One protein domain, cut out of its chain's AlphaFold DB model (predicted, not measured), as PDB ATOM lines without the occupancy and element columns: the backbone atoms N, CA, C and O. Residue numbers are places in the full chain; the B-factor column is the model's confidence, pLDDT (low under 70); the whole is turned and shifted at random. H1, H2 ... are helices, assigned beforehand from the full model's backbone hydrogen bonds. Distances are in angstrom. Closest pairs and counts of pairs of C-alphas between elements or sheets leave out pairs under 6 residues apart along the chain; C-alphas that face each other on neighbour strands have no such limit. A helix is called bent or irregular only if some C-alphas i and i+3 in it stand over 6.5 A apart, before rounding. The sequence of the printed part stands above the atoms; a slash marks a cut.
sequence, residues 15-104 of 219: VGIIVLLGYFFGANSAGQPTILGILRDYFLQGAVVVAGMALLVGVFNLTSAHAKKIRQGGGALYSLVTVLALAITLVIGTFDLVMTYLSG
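This is residues 15 to 104 of the 219 residues of an uncharacterized protein of Chloroflexi bacterium (UniProt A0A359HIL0). Two long helices, H2 and H3, make an open V: they meet where H2 ends and H3 begins, and from there H3 folds back and spreads away from H2. The short helix H1 packs on the other end of H2, at residues 36 to 44, and residues 88 to 104 stick out as the free end of the V. The printed part has 90 residues, with three named helices in the order H1, H2, H3 and no named strand, and its class is all helix. It is extended, with a radius of gyration of the C-alphas of 20.6 A, and its outline is flat, spanning 62 by 37 by 15 A.

H1 covers residues 15 to 25, from C-alpha 15 at (-48.026, -3.389, 26.185) to Phe 25, 14.9 A away. After a short link of 9 residues, H2 runs through residues 35 to 71 and measures 53.8 A from its first to its last C-alpha; C-alpha 71 is at (-67.165, -2.795, 64.998). A tight link of 4 residues leads to H3, residues 76 to 103, which measures 40.0 A and ends with C-alpha 103 at (-31.597, -23.521, 56.815). No helix is bent or irregular.

H1 touches H2, which takes part with residues 36 to 44 alone. Their closest C-alphas, those of Gly 22 and Leu 36, are 4.5 A apart. The two run opposite ways at a steep tilt of 49 degrees. At its other end H2 touches H3, through residues 62 to 70 of H2 alone and residues 76 to 83 of H3 alone. Here the closest C-alphas, those of Ile 70 and Ala 76, are 4.3 A apart. H2 and H3 form a helical hairpin, running opposite ways at a steep tilt of 43 degrees. Residues 45 to 58 of H2 stand free. H1 and H3 are apart. In H1, H2 and H3 every backbone O of residue i and N of residue i+4 are within hydrogen-bond range.

The two C-alphas farthest apart, those of Ala 30 and Gly 73, are 63.7 A apart. From Val 15 to Gly 104, the first and last printed C-alphas are 37.7 A apart. The printed part has no cut, and neither of its links between helices is long. The mean pLDDT of the printed part is 90.2, and no printed residue is under 70 in this model.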
ATOM      1  N   VAL A  15     -48.957  -2.680  25.294       86.38
ATOM      2  CA  VAL A  15     -48.026  -3.389  26.185       86.38
ATOM      3  C   VAL A  15     -48.339  -4.886  26.221       86.38
ATOM      4  O   VAL A  15     -47.427  -5.701  26.099       86.38
ATOM      5  N   GLY A  16     -49.618  -5.265  26.311       80.19
ATOM      6  CA  GLY A  16     -50.041  -6.666  26.275       80.19
ATOM      7  C   GLY A  16     -49.641  -7.381  24.981       80.19
ATOM      8  O   GLY A  16     -49.147  -8.506  25.029       80.19
ATOM      9  N   ILE A  17     -49.782  -6.716  23.829       84.94
ATOM     10  CA  ILE A  17     -49.344  -7.245  22.529       84.94
ATOM     11  C   ILE A  17     -47.821  -7.414  22.500       84.94
ATOM     12  O   ILE A  17     -47.342  -8.455  22.059       84.94
ATOM     13  N   ILE A  18     -47.057  -6.440  23.000       90.00
ATOM     14  CA  ILE A  18     -45.587  -6.525  23.054       90.00
ATOM     15  C   ILE A  18     -45.141  -7.710  23.922       90.00
ATOM     16  O   ILE A  18     -44.303  -8.499  23.491       90.00
ATOM     17  N   VAL A  19     -45.732  -7.879  25.109       89.44
ATOM     18  CA  VAL A  19     -45.442  -9.007  26.013       89.44
ATOM     19  C   VAL A  19     -45.791 -10.341  25.349       89.44
ATOM     20  O   VAL A  19     -44.988 -11.272  25.387       89.44
ATOM     21  N   LEU A  20     -46.953 -10.431  24.691       83.94
ATOM     22  CA  LEU A  20     -47.382 -11.634  23.977       83.94
ATOM     23  C   LEU A  20     -46.410 -11.989  22.845       83.94
ATOM     24  O   LEU A  20     -45.963 -13.130  22.755       83.94
ATOM     25  N   LEU A  21     -46.040 -11.014  22.013       86.19
ATOM     26  CA  LEU A  21     -45.055 -11.208  20.948       86.19
ATOM     27  C   LEU A  21     -43.688 -11.613  21.511       86.19
ATOM     28  O   LEU A  21     -43.009 -12.436  20.907       86.19
ATOM     29  N   GLY A  22     -43.311 -11.125  22.693       88.56
ATOM     30  CA  GLY A  22     -42.109 -11.565  23.399       88.56
ATOM     31  C   GLY A  22     -42.150 -13.011  23.903       88.56
ATOM     32  O   GLY A  22     -41.097 -13.596  24.136       88.56
ATOM     33  N   TYR A  23     -43.314 -13.645  24.058       83.12
ATOM     34  CA  TYR A  23     -43.370 -15.090  24.330       83.12
ATOM     35  C   TYR A  23     -43.107 -15.932  23.078       83.12
ATOM     36  O   TYR A  23     -42.469 -16.974  23.180       83.12
ATOM     37  N   PHE A  24     -43.563 -15.479  21.907       83.62
ATOM     38  CA  PHE A  24     -43.400 -16.215  20.648       83.62
ATOM     39  C   PHE A  24     -42.064 -15.939  19.953       83.62
ATOM     40  O   PHE A  24     -41.465 -16.846  19.384       83.62
ATOM     41  N   PHE A  25     -41.595 -14.693  20.005       91.50
ATOM     42  CA  PHE A  25     -40.433 -14.208  19.256       91.50
ATOM     43  C   PHE A  25     -39.329 -13.659  20.167       91.50
ATOM     44  O   PHE A  25     -38.407 -12.998  19.694       91.50
ATOM     45  N   GLY A  26     -39.424 -13.881  21.483       86.94
ATOM     46  CA  GLY A  26     -38.487 -13.331  22.467       86.94
ATOM     47  C   GLY A  26     -37.108 -13.977  22.480       86.94
ATOM     48  O   GLY A  26     -36.186 -13.385  23.030       86.94
ATOM     49  N   ALA A  27     -36.956 -15.152  21.870       90.31
ATOM     50  CA  ALA A  27     -35.679 -15.832  21.699       90.31
ATOM     51  C   ALA A  27     -35.502 -16.230  20.230       90.31
ATOM     52  O   ALA A  27     -36.451 -16.685  19.587       90.31
ATOM     53  N   ASN A  28     -34.301 -16.034  19.689       87.06
ATOM     54  CA  ASN A  28     -33.963 -16.515  18.351       87.06
ATOM     55  C   ASN A  28     -33.679 -18.032  18.364       87.06
ATOM     56  O   ASN A  28     -33.611 -18.657  19.421       87.06
ATOM     57  N   SER A  29     -33.464 -18.632  17.191       84.62
ATOM     58  CA  SER A  29     -33.165 -20.068  17.052       84.62
ATOM     59  C   SER A  29     -31.889 -20.518  17.782       84.62
ATOM     60  O   SER A  29     -31.697 -21.710  17.994       84.62
ATOM     61  N   ALA A  30     -31.022 -19.574  18.165       85.31
ATOM     62  CA  ALA A  30     -29.814 -19.804  18.956       85.31
ATOM     63  C   ALA A  30     -30.029 -19.573  20.470       85.31
ATOM     64  O   ALA A  30     -29.071 -19.619  21.238       85.31
ATOM     65  N   GLY A  31     -31.265 -19.302  20.908       85.12
ATOM     66  CA  GLY A  31     -31.624 -19.058  22.308       85.12
ATOM     67  C   GLY A  31     -31.266 -17.666  22.839       85.12
ATOM     68  O   GLY A  31     -31.442 -17.407  24.027       85.12
ATOM     69  N   GLN A  32     -30.778 -16.755  21.995       88.75
ATOM     70  CA  GLN A  32     -30.432 -15.393  22.403       88.75
ATOM     71  C   GLN A  32     -31.682 -14.500  22.463       88.75
ATOM     72  O   GLN A  32     -32.548 -14.600  21.583       88.75
ATOM     73  N   PRO A  33     -31.775 -13.602  23.461       90.06
ATOM     74  CA  PRO A  33     -32.930 -12.736  23.635       90.06
ATOM     75  C   PRO A  33     -33.024 -11.703  22.508       90.06
ATOM     76  O   PRO A  33     -32.053 -11.029  22.167       90.06
ATOM     77  N   THR A  34     -34.216 -11.556  21.940       94.00
ATOM     78  CA  THR A  34     -34.529 -10.491  20.979       94.00
ATOM     79  C   THR A  34     -34.990  -9.226  21.709       94.00
ATOM     80  O   THR A  34     -35.272  -9.251  22.908       94.00
ATOM     81  N   ILE A  35     -35.151  -8.112  20.983       93.38
ATOM     82  CA  ILE A  35     -35.713  -6.871  21.547       93.38
ATOM     83  C   ILE A  35     -37.092  -7.097  22.194       93.38
ATOM     84  O   ILE A  35     -37.398  -6.512  23.229       93.38
ATOM     85  N   LEU A  36     -37.905  -7.994  21.620       91.12
ATOM     86  CA  LEU A  36     -39.211  -8.375  22.158       91.12
ATOM     87  C   LEU A  36     -39.074  -9.168  23.463       91.12
ATOM     88  O   LEU A  36     -39.882  -8.979  24.366       91.12
ATOM     89  N   GLY A  37     -38.048 -10.017  23.578       92.00
ATOM     90  CA  GLY A  37     -37.726 -10.730  24.817       92.00
ATOM     91  C   GLY A  37     -37.324  -9.771  25.937       92.00
ATOM     92  O   GLY A  37     -37.881  -9.837  27.028       92.00
ATOM     93  N   ILE A  38     -36.449  -8.808  25.633       94.81
ATOM     94  CA  ILE A  38     -36.002  -7.786  26.593       94.81
ATOM     95  C   ILE A  38     -37.181  -6.923  27.065       94.81
ATOM     96  O   ILE A  38     -37.354  -6.703  28.262       94.81
ATOM     97  N   LEU A  39     -38.020  -6.452  26.135       94.81
ATOM     98  CA  LEU A  39     -39.206  -5.660  26.471       94.81
ATOM     99  C   LEU A  39     -40.210  -6.460  27.304       94.81
ATOM    100  O   LEU A  39     -40.738  -5.932  28.282       94.81
ATOM    101  N   ARG A  40     -40.458  -7.730  26.952       92.12
ATOM    102  CA  ARG A  40     -41.302  -8.635  27.744       92.12
ATOM    103  C   ARG A  40     -40.790  -8.722  29.175       92.12
ATOM    104  O   ARG A  40     -41.574  -8.505  30.092       92.12
ATOM    105  N   ASP A  41     -39.508  -9.008  29.362       93.75
ATOM    106  CA  ASP A  41     -38.930  -9.195  30.693       93.75
ATOM    107  C   ASP A  41     -38.989  -7.901  31.516       93.75
ATOM    108  O   ASP A  41     -39.395  -7.935  32.677       93.75
ATOM    109  N   TYR A  42     -38.718  -6.746  30.896       95.50
ATOM    110  CA  TYR A  42     -38.858  -5.436  31.536       95.50
ATOM    111  C   TYR A  42     -40.299  -5.158  32.000       95.50
ATOM    112  O   TYR A  42     -40.534  -4.784  33.153       95.50
ATOM    113  N   PHE A  43     -41.289  -5.370  31.125       92.88
ATOM    114  CA  PHE A  43     -42.698  -5.166  31.473       92.88
ATOM    115  C   PHE A  43     -43.192  -6.170  32.515       92.88
ATOM    116  O   PHE A  43     -43.937  -5.781  33.415       92.88
ATOM    117  N   LEU A  44     -42.777  -7.437  32.430       92.62
ATOM    118  CA  LEU A  44     -43.132  -8.459  33.415       92.62
ATOM    119  C   LEU A  44     -42.531  -8.144  34.783       92.62
ATOM    120  O   LEU A  44     -43.232  -8.246  35.786       92.62
ATOM    121  N   GLN A  45     -41.279  -7.693  34.841       95.56
ATOM    122  CA  GLN A  45     -40.656  -7.285  36.095       95.56
ATOM    123  C   GLN A  45     -41.409  -6.111  36.733       95.56
ATOM    124  O   GLN A  45     -41.732  -6.153  37.922       95.56
ATOM    125  N   GLY A  46     -41.775  -5.099  35.941       93.56
ATOM    126  CA  GLY A  46     -42.619  -3.997  36.407       93.56
ATOM    127  C   GLY A  46     -43.993  -4.471  36.889       93.56
ATOM    128  O   GLY A  46     -44.453  -4.060  37.955       93.56
ATOM    129  N   ALA A  47     -44.629  -5.384  36.151       89.69
ATOM    130  CA  ALA A  47     -45.912  -5.967  36.529       89.69
ATOM    131  C   ALA A  47     -45.830  -6.726  37.861       89.69
ATOM    132  O   ALA A  47     -46.735  -6.589  38.678       89.69
ATOM    133  N   VAL A  48     -44.741  -7.458  38.121       94.38
ATOM    134  CA  VAL A  48     -44.511  -8.155  39.397       94.38
ATOM    135  C   VAL A  48     -44.390  -7.165  40.557       94.38
ATOM    136  O   VAL A  48     -45.009  -7.375  41.599       94.38
ATOM    137  N   VAL A  49     -43.666  -6.055  40.381       95.06
ATOM    138  CA  VAL A  49     -43.547  -5.013  41.420       95.06
ATOM    139  C   VAL A  49     -44.906  -4.374  41.714       95.06
ATOM    140  O   VAL A  49     -45.301  -4.247  42.875       95.06
ATOM    141  N   VAL A  50     -45.657  -4.012  40.670       92.31
ATOM    142  CA  VAL A  50     -47.002  -3.434  40.818       92.31
ATOM    143  C   VAL A  50     -47.965  -4.440  41.450       92.31
ATOM    144  O   VAL A  50     -48.737  -4.063  42.328       92.31
ATOM    145  N   ALA A  51     -47.903  -5.715  41.063       90.69
ATOM    146  CA  ALA A  51     -48.707  -6.779  41.656       90.69
ATOM    147  C   ALA A  51     -48.382  -6.965  43.144       90.69
ATOM    148  O   ALA A  51     -49.301  -7.063  43.953       90.69
ATOM    149  N   GLY A  52     -47.102  -6.927  43.527       93.38
ATOM    150  CA  GLY A  52     -46.683  -6.948  44.929       93.38
ATOM    151  C   GLY A  52     -47.279  -5.790  45.735       93.38
ATOM    152  O   GLY A  52     -47.859  -6.004  46.798       93.38
ATOM    153  N   MET A  53     -47.237  -4.569  45.194       94.94
ATOM    154  CA  MET A  53     -47.877  -3.406  45.826       94.94
ATOM    155  C   MET A  53     -49.402  -3.546  45.902       94.94
ATOM    156  O   MET A  53     -50.007  -3.222  46.923       94.94
ATOM    157  N   ALA A  54     -50.035  -4.064  44.849       91.12
ATOM    158  CA  ALA A  54     -51.472  -4.308  44.821       91.12
ATOM    159  C   ALA A  54     -51.897  -5.352  45.864       91.12
ATOM    160  O   ALA A  54     -52.938  -5.180  46.496       91.12
ATOM    161  N   LEU A  55     -51.087  -6.389  46.098       93.00
ATOM    162  CA  LEU A  55     -51.324  -7.365  47.163       93.00
ATOM    163  C   LEU A  55     -51.308  -6.700  48.543       93.00
ATOM    164  O   LEU A  55     -52.218  -6.945  49.332       93.00
ATOM    165  N   LEU A  56     -50.349  -5.810  48.822       92.50
ATOM    166  CA  LEU A  56     -50.313  -5.061  50.087       92.50
ATOM    167  C   LEU A  56     -51.561  -4.191  50.274       92.50
ATOM    168  O   LEU A  56     -52.189  -4.218  51.335       92.50
ATOM    169  N   VAL A  57     -51.961  -3.462  49.227       93.75
ATOM    170  CA  VAL A  57     -53.206  -2.678  49.231       93.75
ATOM    171  C   VAL A  57     -54.417  -3.589  49.457       93.75
ATOM    172  O   VAL A  57     -55.309  -3.240  50.227       93.75
ATOM    173  N   GLY A  58     -54.434  -4.776  48.848       91.88
ATOM    174  CA  GLY A  58     -55.475  -5.786  49.028       91.88
ATOM    175  C   GLY A  58     -55.579  -6.284  50.470       91.88
ATOM    176  O   GLY A  58     -56.676  -6.309  51.026       91.88
ATOM    177  N   VAL A  59     -54.449  -6.606  51.106       93.44
ATOM    178  CA  VAL A  59     -54.380  -7.022  52.517       93.44
ATOM    179  C   VAL A  59     -54.881  -5.910  53.443       93.44
ATOM    180  O   VAL A  59     -55.688  -6.162  54.344       93.44
ATOM    181  N   PHE A  60     -54.464  -4.663  53.200       94.25
ATOM    182  CA  PHE A  60     -54.928  -3.508  53.968       94.25
ATOM    183  C   PHE A  60     -56.433  -3.267  53.791       94.25
ATOM    184  O   PHE A  60     -57.159  -3.045  54.765       94.25
ATOM    185  N   ASN A  61     -56.930  -3.356  52.558       92.81
ATOM    186  CA  ASN A  61     -58.347  -3.199  52.249       92.81
ATOM    187  C   ASN A  61     -59.197  -4.296  52.904       92.81
ATOM    188  O   ASN A  61     -60.215  -3.999  53.524       92.81
ATOM    189  N   LEU A  62     -58.757  -5.556  52.830       93.00
ATOM    190  CA  LEU A  62     -59.440  -6.679  53.470       93.00
ATOM    191  C   LEU A  62     -59.522  -6.457  54.985       93.00
ATOM    192  O   LEU A  62     -60.606  -6.482  55.568       93.00
ATOM    193  N   THR A  63     -58.389  -6.158  55.615       93.25
ATOM    194  CA  THR A  63     -58.316  -5.957  57.067       93.25
ATOM    195  C   THR A  63     -59.172  -4.773  57.513       93.25
ATOM    196  O   THR A  63     -59.940  -4.895  58.466       93.25
ATOM    197  N   SER A  64     -59.105  -3.636  56.813       92.00
ATOM    198  CA  SER A  64     -59.883  -2.440  57.163       92.00
ATOM    199  C   SER A  64     -61.392  -2.641  56.985       92.00
ATOM    200  O   SER A  64     -62.166  -2.285  57.880       92.00
ATOM    201  N   ALA A  65     -61.822  -3.269  55.886       90.62
ATOM    202  CA  ALA A  65     -63.229  -3.569  55.634       90.62
ATOM    203  C   ALA A  65     -63.806  -4.514  56.699       90.62
ATOM    204  O   ALA A  65     -64.883  -4.264  57.252       90.62
ATOM    205  N   HIS A  66     -63.063  -5.566  57.047       91.19
ATOM    206  CA  HIS A  66     -63.493  -6.543  58.039       91.19
ATOM    207  C   HIS A  66     -63.416  -6.012  59.479       91.19
ATOM    208  O   HIS A  66     -64.316  -6.288  60.275       91.19
ATOM    209  N   ALA A  67     -62.429  -5.178  59.814       89.44
ATOM    210  CA  ALA A  67     -62.362  -4.502  61.110       89.44
ATOM    211  C   ALA A  67     -63.548  -3.548  61.318       89.44
ATOM    212  O   ALA A  67     -64.155  -3.524  62.392       89.44
ATOM    213  N   LYS A  68     -63.935  -2.796  60.277       88.62
ATOM    214  CA  LYS A  68     -65.135  -1.948  60.307       88.62
ATOM    215  C   LYS A  68     -66.400  -2.783  60.519       88.62
ATOM    216  O   LYS A  68     -67.217  -2.435  61.366       88.62
ATOM    217  N   LYS A  69     -66.531  -3.907  59.809       86.88
ATOM    218  CA  LYS A  69     -67.679  -4.817  59.926       86.88
ATOM    219  C   LYS A  69     -67.812  -5.434  61.324       86.88
ATOM    220  O   LYS A  69     -68.922  -5.529  61.837       86.88
ATOM    221  N   ILE A  70     -66.694  -5.776  61.972       87.88
ATOM    222  CA  ILE A  70     -66.676  -6.259  63.365       87.88
ATOM    223  C   ILE A  70     -67.198  -5.177  64.317       87.88
ATOM    224  O   ILE A  70     -68.071  -5.453  65.135       87.88
ATOM    225  N   ARG A  71     -66.722  -3.932  64.171       87.56
ATOM    226  CA  ARG A  71     -67.165  -2.795  64.998       87.56
ATOM    227  C   ARG A  71     -68.652  -2.473  64.840       87.56
ATOM    228  O   ARG A  71     -69.262  -1.964  65.770       87.56
ATOM    229  N   GLN A  72     -69.224  -2.751  63.671       87.81
ATOM    230  CA  GLN A  72     -70.624  -2.469  63.345       87.81
ATOM    231  C   GLN A  72     -71.582  -3.632  63.677       87.81
ATOM    232  O   GLN A  72     -72.775  -3.522  63.417       87.81
ATOM    233  N   GLY A  73     -71.092  -4.750  64.228       77.44
ATOM    234  CA  GLY A  73     -71.906  -5.880  64.710       77.44
ATOM    235  C   GLY A  73     -72.525  -6.782  63.628       77.44
ATOM    236  O   GLY A  73     -72.859  -7.935  63.904       77.44
ATOM    237  N   GLY A  74     -72.633  -6.325  62.379       74.44
ATOM    238  CA  GLY A  74     -73.204  -7.100  61.275       74.44
ATOM    239  C   GLY A  74     -72.282  -8.220  60.780       74.44
ATOM    240  O   GLY A  74     -71.416  -7.990  59.940       74.44
ATOM    241  N   GLY A  75     -72.482  -9.457  61.250       78.69
ATOM    242  CA  GLY A  75     -71.713 -10.627  60.797       78.69
ATOM    243  C   GLY A  75     -70.269 -10.657  61.312       78.69
ATOM    244  O   GLY A  75     -69.364 -11.096  60.597       78.69
ATOM    245  N   ALA A  76     -70.056 -10.176  62.542       83.62
ATOM    246  CA  ALA A  76     -68.741 -10.038  63.170       83.62
ATOM    247  C   ALA A  76     -67.954 -11.359  63.256       83.62
ATOM    248  O   ALA A  76     -66.744 -11.340  63.059       83.62
ATOM    249  N   LEU A  77     -68.625 -12.499  63.467       88.31
ATOM    250  CA  LEU A  77     -67.976 -13.814  63.553       88.31
ATOM    251  C   LEU A  77     -67.249 -14.192  62.257       88.31
ATOM    252  O   LEU A  77     -66.054 -14.462  62.284       88.31
ATOM    253  N   TYR A  78     -67.934 -14.140  61.111       88.56
ATOM    254  CA  TYR A  78     -67.315 -14.443  59.813       88.56
ATOM    255  C   TYR A  78     -66.162 -13.490  59.503       88.56
ATOM    256  O   TYR A  78     -65.112 -13.903  59.025       88.56
ATOM    257  N   SER A  79     -66.350 -12.214  59.831       90.75
ATOM    258  CA  SER A  79     -65.333 -11.184  59.651       90.75
ATOM    259  C   SER A  79     -64.085 -11.441  60.504       90.75
ATOM    260  O   SER A  79     -62.964 -11.277  60.028       90.75
ATOM    261  N   LEU A  80     -64.275 -11.890  61.747       92.00
ATOM    262  CA  LEU A  80     -63.196 -12.264  62.654       92.00
ATOM    263  C   LEU A  80     -62.439 -13.491  62.141       92.00
ATOM    264  O   LEU A  80     -61.213 -13.471  62.114       92.00
ATOM    265  N   VAL A  81     -63.156 -14.520  61.675       93.62
ATOM    266  CA  VAL A  81     -62.545 -15.719  61.082       93.62
ATOM    267  C   VAL A  81     -61.668 -15.347  59.887       93.62
ATOM    268  O   VAL A  81     -60.538 -15.818  59.804       93.62
ATOM    269  N   THR A  82     -62.127 -14.456  59.000       92.38
ATOM    270  CA  THR A  82     -61.326 -13.999  57.851       92.38
ATOM    271  C   THR A  82     -60.047 -13.280  58.280       92.38
ATOM    272  O   THR A  82     -58.975 -13.574  57.755       92.38
ATOM    273  N   VAL A  83     -60.134 -12.355  59.241       93.50
ATOM    274  CA  VAL A  83     -58.961 -11.607  59.728       93.50
ATOM    275  C   VAL A  83     -57.971 -12.530  60.441       93.50
ATOM    276  O   VAL A  83     -56.766 -12.410  60.231       93.50
ATOM    277  N   LEU A  84     -58.460 -13.484  61.237       94.31
ATOM    278  CA  LEU A  84     -57.612 -14.485  61.887       94.31
ATOM    279  C   LEU A  84     -56.944 -15.409  60.866       94.31
ATOM    280  O   LEU A  84     -55.744 -15.637  60.961       94.31
ATOM    281  N   ALA A  85     -57.679 -15.891  59.863       93.88
ATOM    282  CA  ALA A  85     -57.123 -16.727  58.801       93.88
ATOM    283  C   ALA A  85     -56.031 -15.992  58.005       93.88
ATOM    284  O   ALA A  85     -54.978 -16.570  57.732       93.88
ATOM    285  N   LEU A  86     -56.242 -14.707  57.694       94.06
ATOM    286  CA  LEU A  86     -55.226 -13.850  57.079       94.06
ATOM    287  C   LEU A  86     -53.972 -13.760  57.962       94.06
ATOM    288  O   LEU A  86     -52.865 -13.978  57.471       94.06
ATOM    289  N   ALA A  87     -54.139 -13.462  59.253       94.88
ATOM    290  CA  ALA A  87     -53.025 -13.329  60.187       94.88
ATOM    291  C   ALA A  87     -52.238 -14.641  60.329       94.88
ATOM    292  O   ALA A  87     -51.015 -14.633  60.218       94.88
ATOM    293  N   ILE A  88     -52.932 -15.769  60.499       94.62
ATOM    294  CA  ILE A  88     -52.327 -17.103  60.592       94.62
ATOM    295  C   ILE A  88     -51.533 -17.420  59.319       94.62
ATOM    296  O   ILE A  88     -50.380 -17.833  59.408       94.62
ATOM    297  N   THR A  89     -52.111 -17.173  58.142       93.50
ATOM    298  CA  THR A  89     -51.450 -17.453  56.856       93.50
ATOM    299  C   THR A  89     -50.202 -16.589  56.663       93.50
ATOM    300  O   THR A  89     -49.173 -17.093  56.222       93.50
ATOM    301  N   LEU A  90     -50.252 -15.304  57.035       93.31
ATOM    302  CA  LEU A  90     -49.086 -14.412  56.986       93.31
ATOM    303  C   LEU A  90     -47.984 -14.855  57.952       93.31
ATOM    304  O   LEU A  90     -46.813 -14.871  57.574       93.31
ATOM    305  N   VAL A  91     -48.339 -15.238  59.181       95.19
ATOM    306  CA  VAL A  91     -47.372 -15.732  60.173       95.19
ATOM    307  C   VAL A  91     -46.719 -17.026  59.689       95.19
ATOM    308  O   VAL A  91     -45.499 -17.136  59.726       95.19
ATOM    309  N   ILE A  92     -47.500 -17.972  59.171       94.50
ATOM    310  CA  ILE A  92     -46.981 -19.243  58.652       94.50
ATOM    311  C   ILE A  92     -46.076 -19.020  57.434       94.50
ATOM    312  O   ILE A  92     -44.967 -19.546  57.392       94.50
ATOM    313  N   GLY A  93     -46.508 -18.199  56.473       92.62
ATOM    314  CA  GLY A  93     -45.717 -17.909  55.279       92.62
ATOM    315  C   GLY A  93     -44.406 -17.191  55.602       92.62
ATOM    316  O   GLY A  93     -43.355 -17.547  55.077       92.62
ATOM    317  N   THR A  94     -44.435 -16.204  56.505       92.19
ATOM    318  CA  THR A  94     -43.212 -15.510  56.945       92.19
ATOM    319  C   THR A  94     -42.288 -16.423  57.744       92.19
ATOM    320  O   THR A  94     -41.077 -16.366  57.547       92.19
ATOM    321  N   PHE A  95     -42.835 -17.305  58.582       93.06
ATOM    322  CA  PHE A  95     -42.062 -18.313  59.303       93.06
ATOM    323  C   PHE A  95     -41.336 -19.274  58.352       93.06
ATOM    324  O   PHE A  95     -40.130 -19.459  58.497       93.06
ATOM    325  N   ASP A  96     -42.023 -19.826  57.349       92.38
ATOM    326  CA  ASP A  96     -41.407 -20.712  56.349       92.38
ATOM    327  C   ASP A  96     -40.322 -19.997  55.529       92.38
ATOM    328  O   ASP A  96     -39.273 -20.578  55.244       92.38
ATOM    329  N   LEU A  97     -40.545 -18.727  55.167       90.69
ATOM    330  CA  LEU A  97     -39.551 -17.913  54.458       90.69
ATOM    331  C   LEU A  97     -38.298 -17.682  55.308       90.69
ATOM    332  O   LEU A  97     -37.182 -17.833  54.811       90.69
ATOM    333  N   VAL A  98     -38.470 -17.343  56.590       91.75
ATOM    334  CA  VAL A  98     -37.357 -17.163  57.531       91.75
ATOM    335  C   VAL A  98     -36.616 -18.481  57.736       91.75
ATOM    336  O   VAL A  98     -35.392 -18.503  57.660       91.75
ATOM    337  N   MET A  99     -37.335 -19.587  57.929       88.88
ATOM    338  CA  MET A  99     -36.723 -20.903  58.093       88.88
ATOM    339  C   MET A  99     -35.951 -21.335  56.852       88.88
ATOM    340  O   MET A  99     -34.822 -21.780  56.994       88.88
ATOM    341  N   THR A 100     -36.500 -21.123  55.653       90.19
ATOM    342  CA  THR A 100     -35.809 -21.394  54.382       90.19
ATOM    343  C   THR A 100     -34.522 -20.575  54.252       90.19
ATOM    344  O   THR A 100     -33.493 -21.090  53.822       90.19
ATOM    345  N   TYR A 101     -34.554 -19.299  54.646       89.38
ATOM    346  CA  TYR A 101     -33.367 -18.444  54.622       89.38
ATOM    347  C   TYR A 101     -32.296 -18.902  55.627       89.38
ATOM    348  O   TYR A 101     -31.109 -18.851  55.319       89.38
ATOM    349  N   LEU A 102     -32.705 -19.364  56.813       89.19
ATOM    350  CA  LEU A 102     -31.796 -19.816  57.872       89.19
ATOM    351  C   LEU A 102     -31.221 -21.217  57.626       89.19
ATOM    352  O   LEU A 102     -30.063 -21.461  57.956       89.19
ATOM    353  N   SER A 103     -32.015 -22.141  57.083       85.69
ATOM    354  CA  SER A 103     -31.597 -23.521  56.815       85.69
ATOM    355  C   SER A 103     -30.804 -23.662  55.516       85.69
ATOM    356  O   SER A 103     -30.092 -24.648  55.355       85.69
ATOM    357  N   GLY A 104     -30.944 -22.714  54.580       81.25
ATOM    358  CA  GLY A 104     -30.377 -22.798  53.230       81.25
ATOM    359  C   GLY A 104     -31.063 -23.831  52.328       81.25
ATOM    360  O   GLY A 104     -30.747 -23.913  51.144       81.25
TER     361      GLY A 104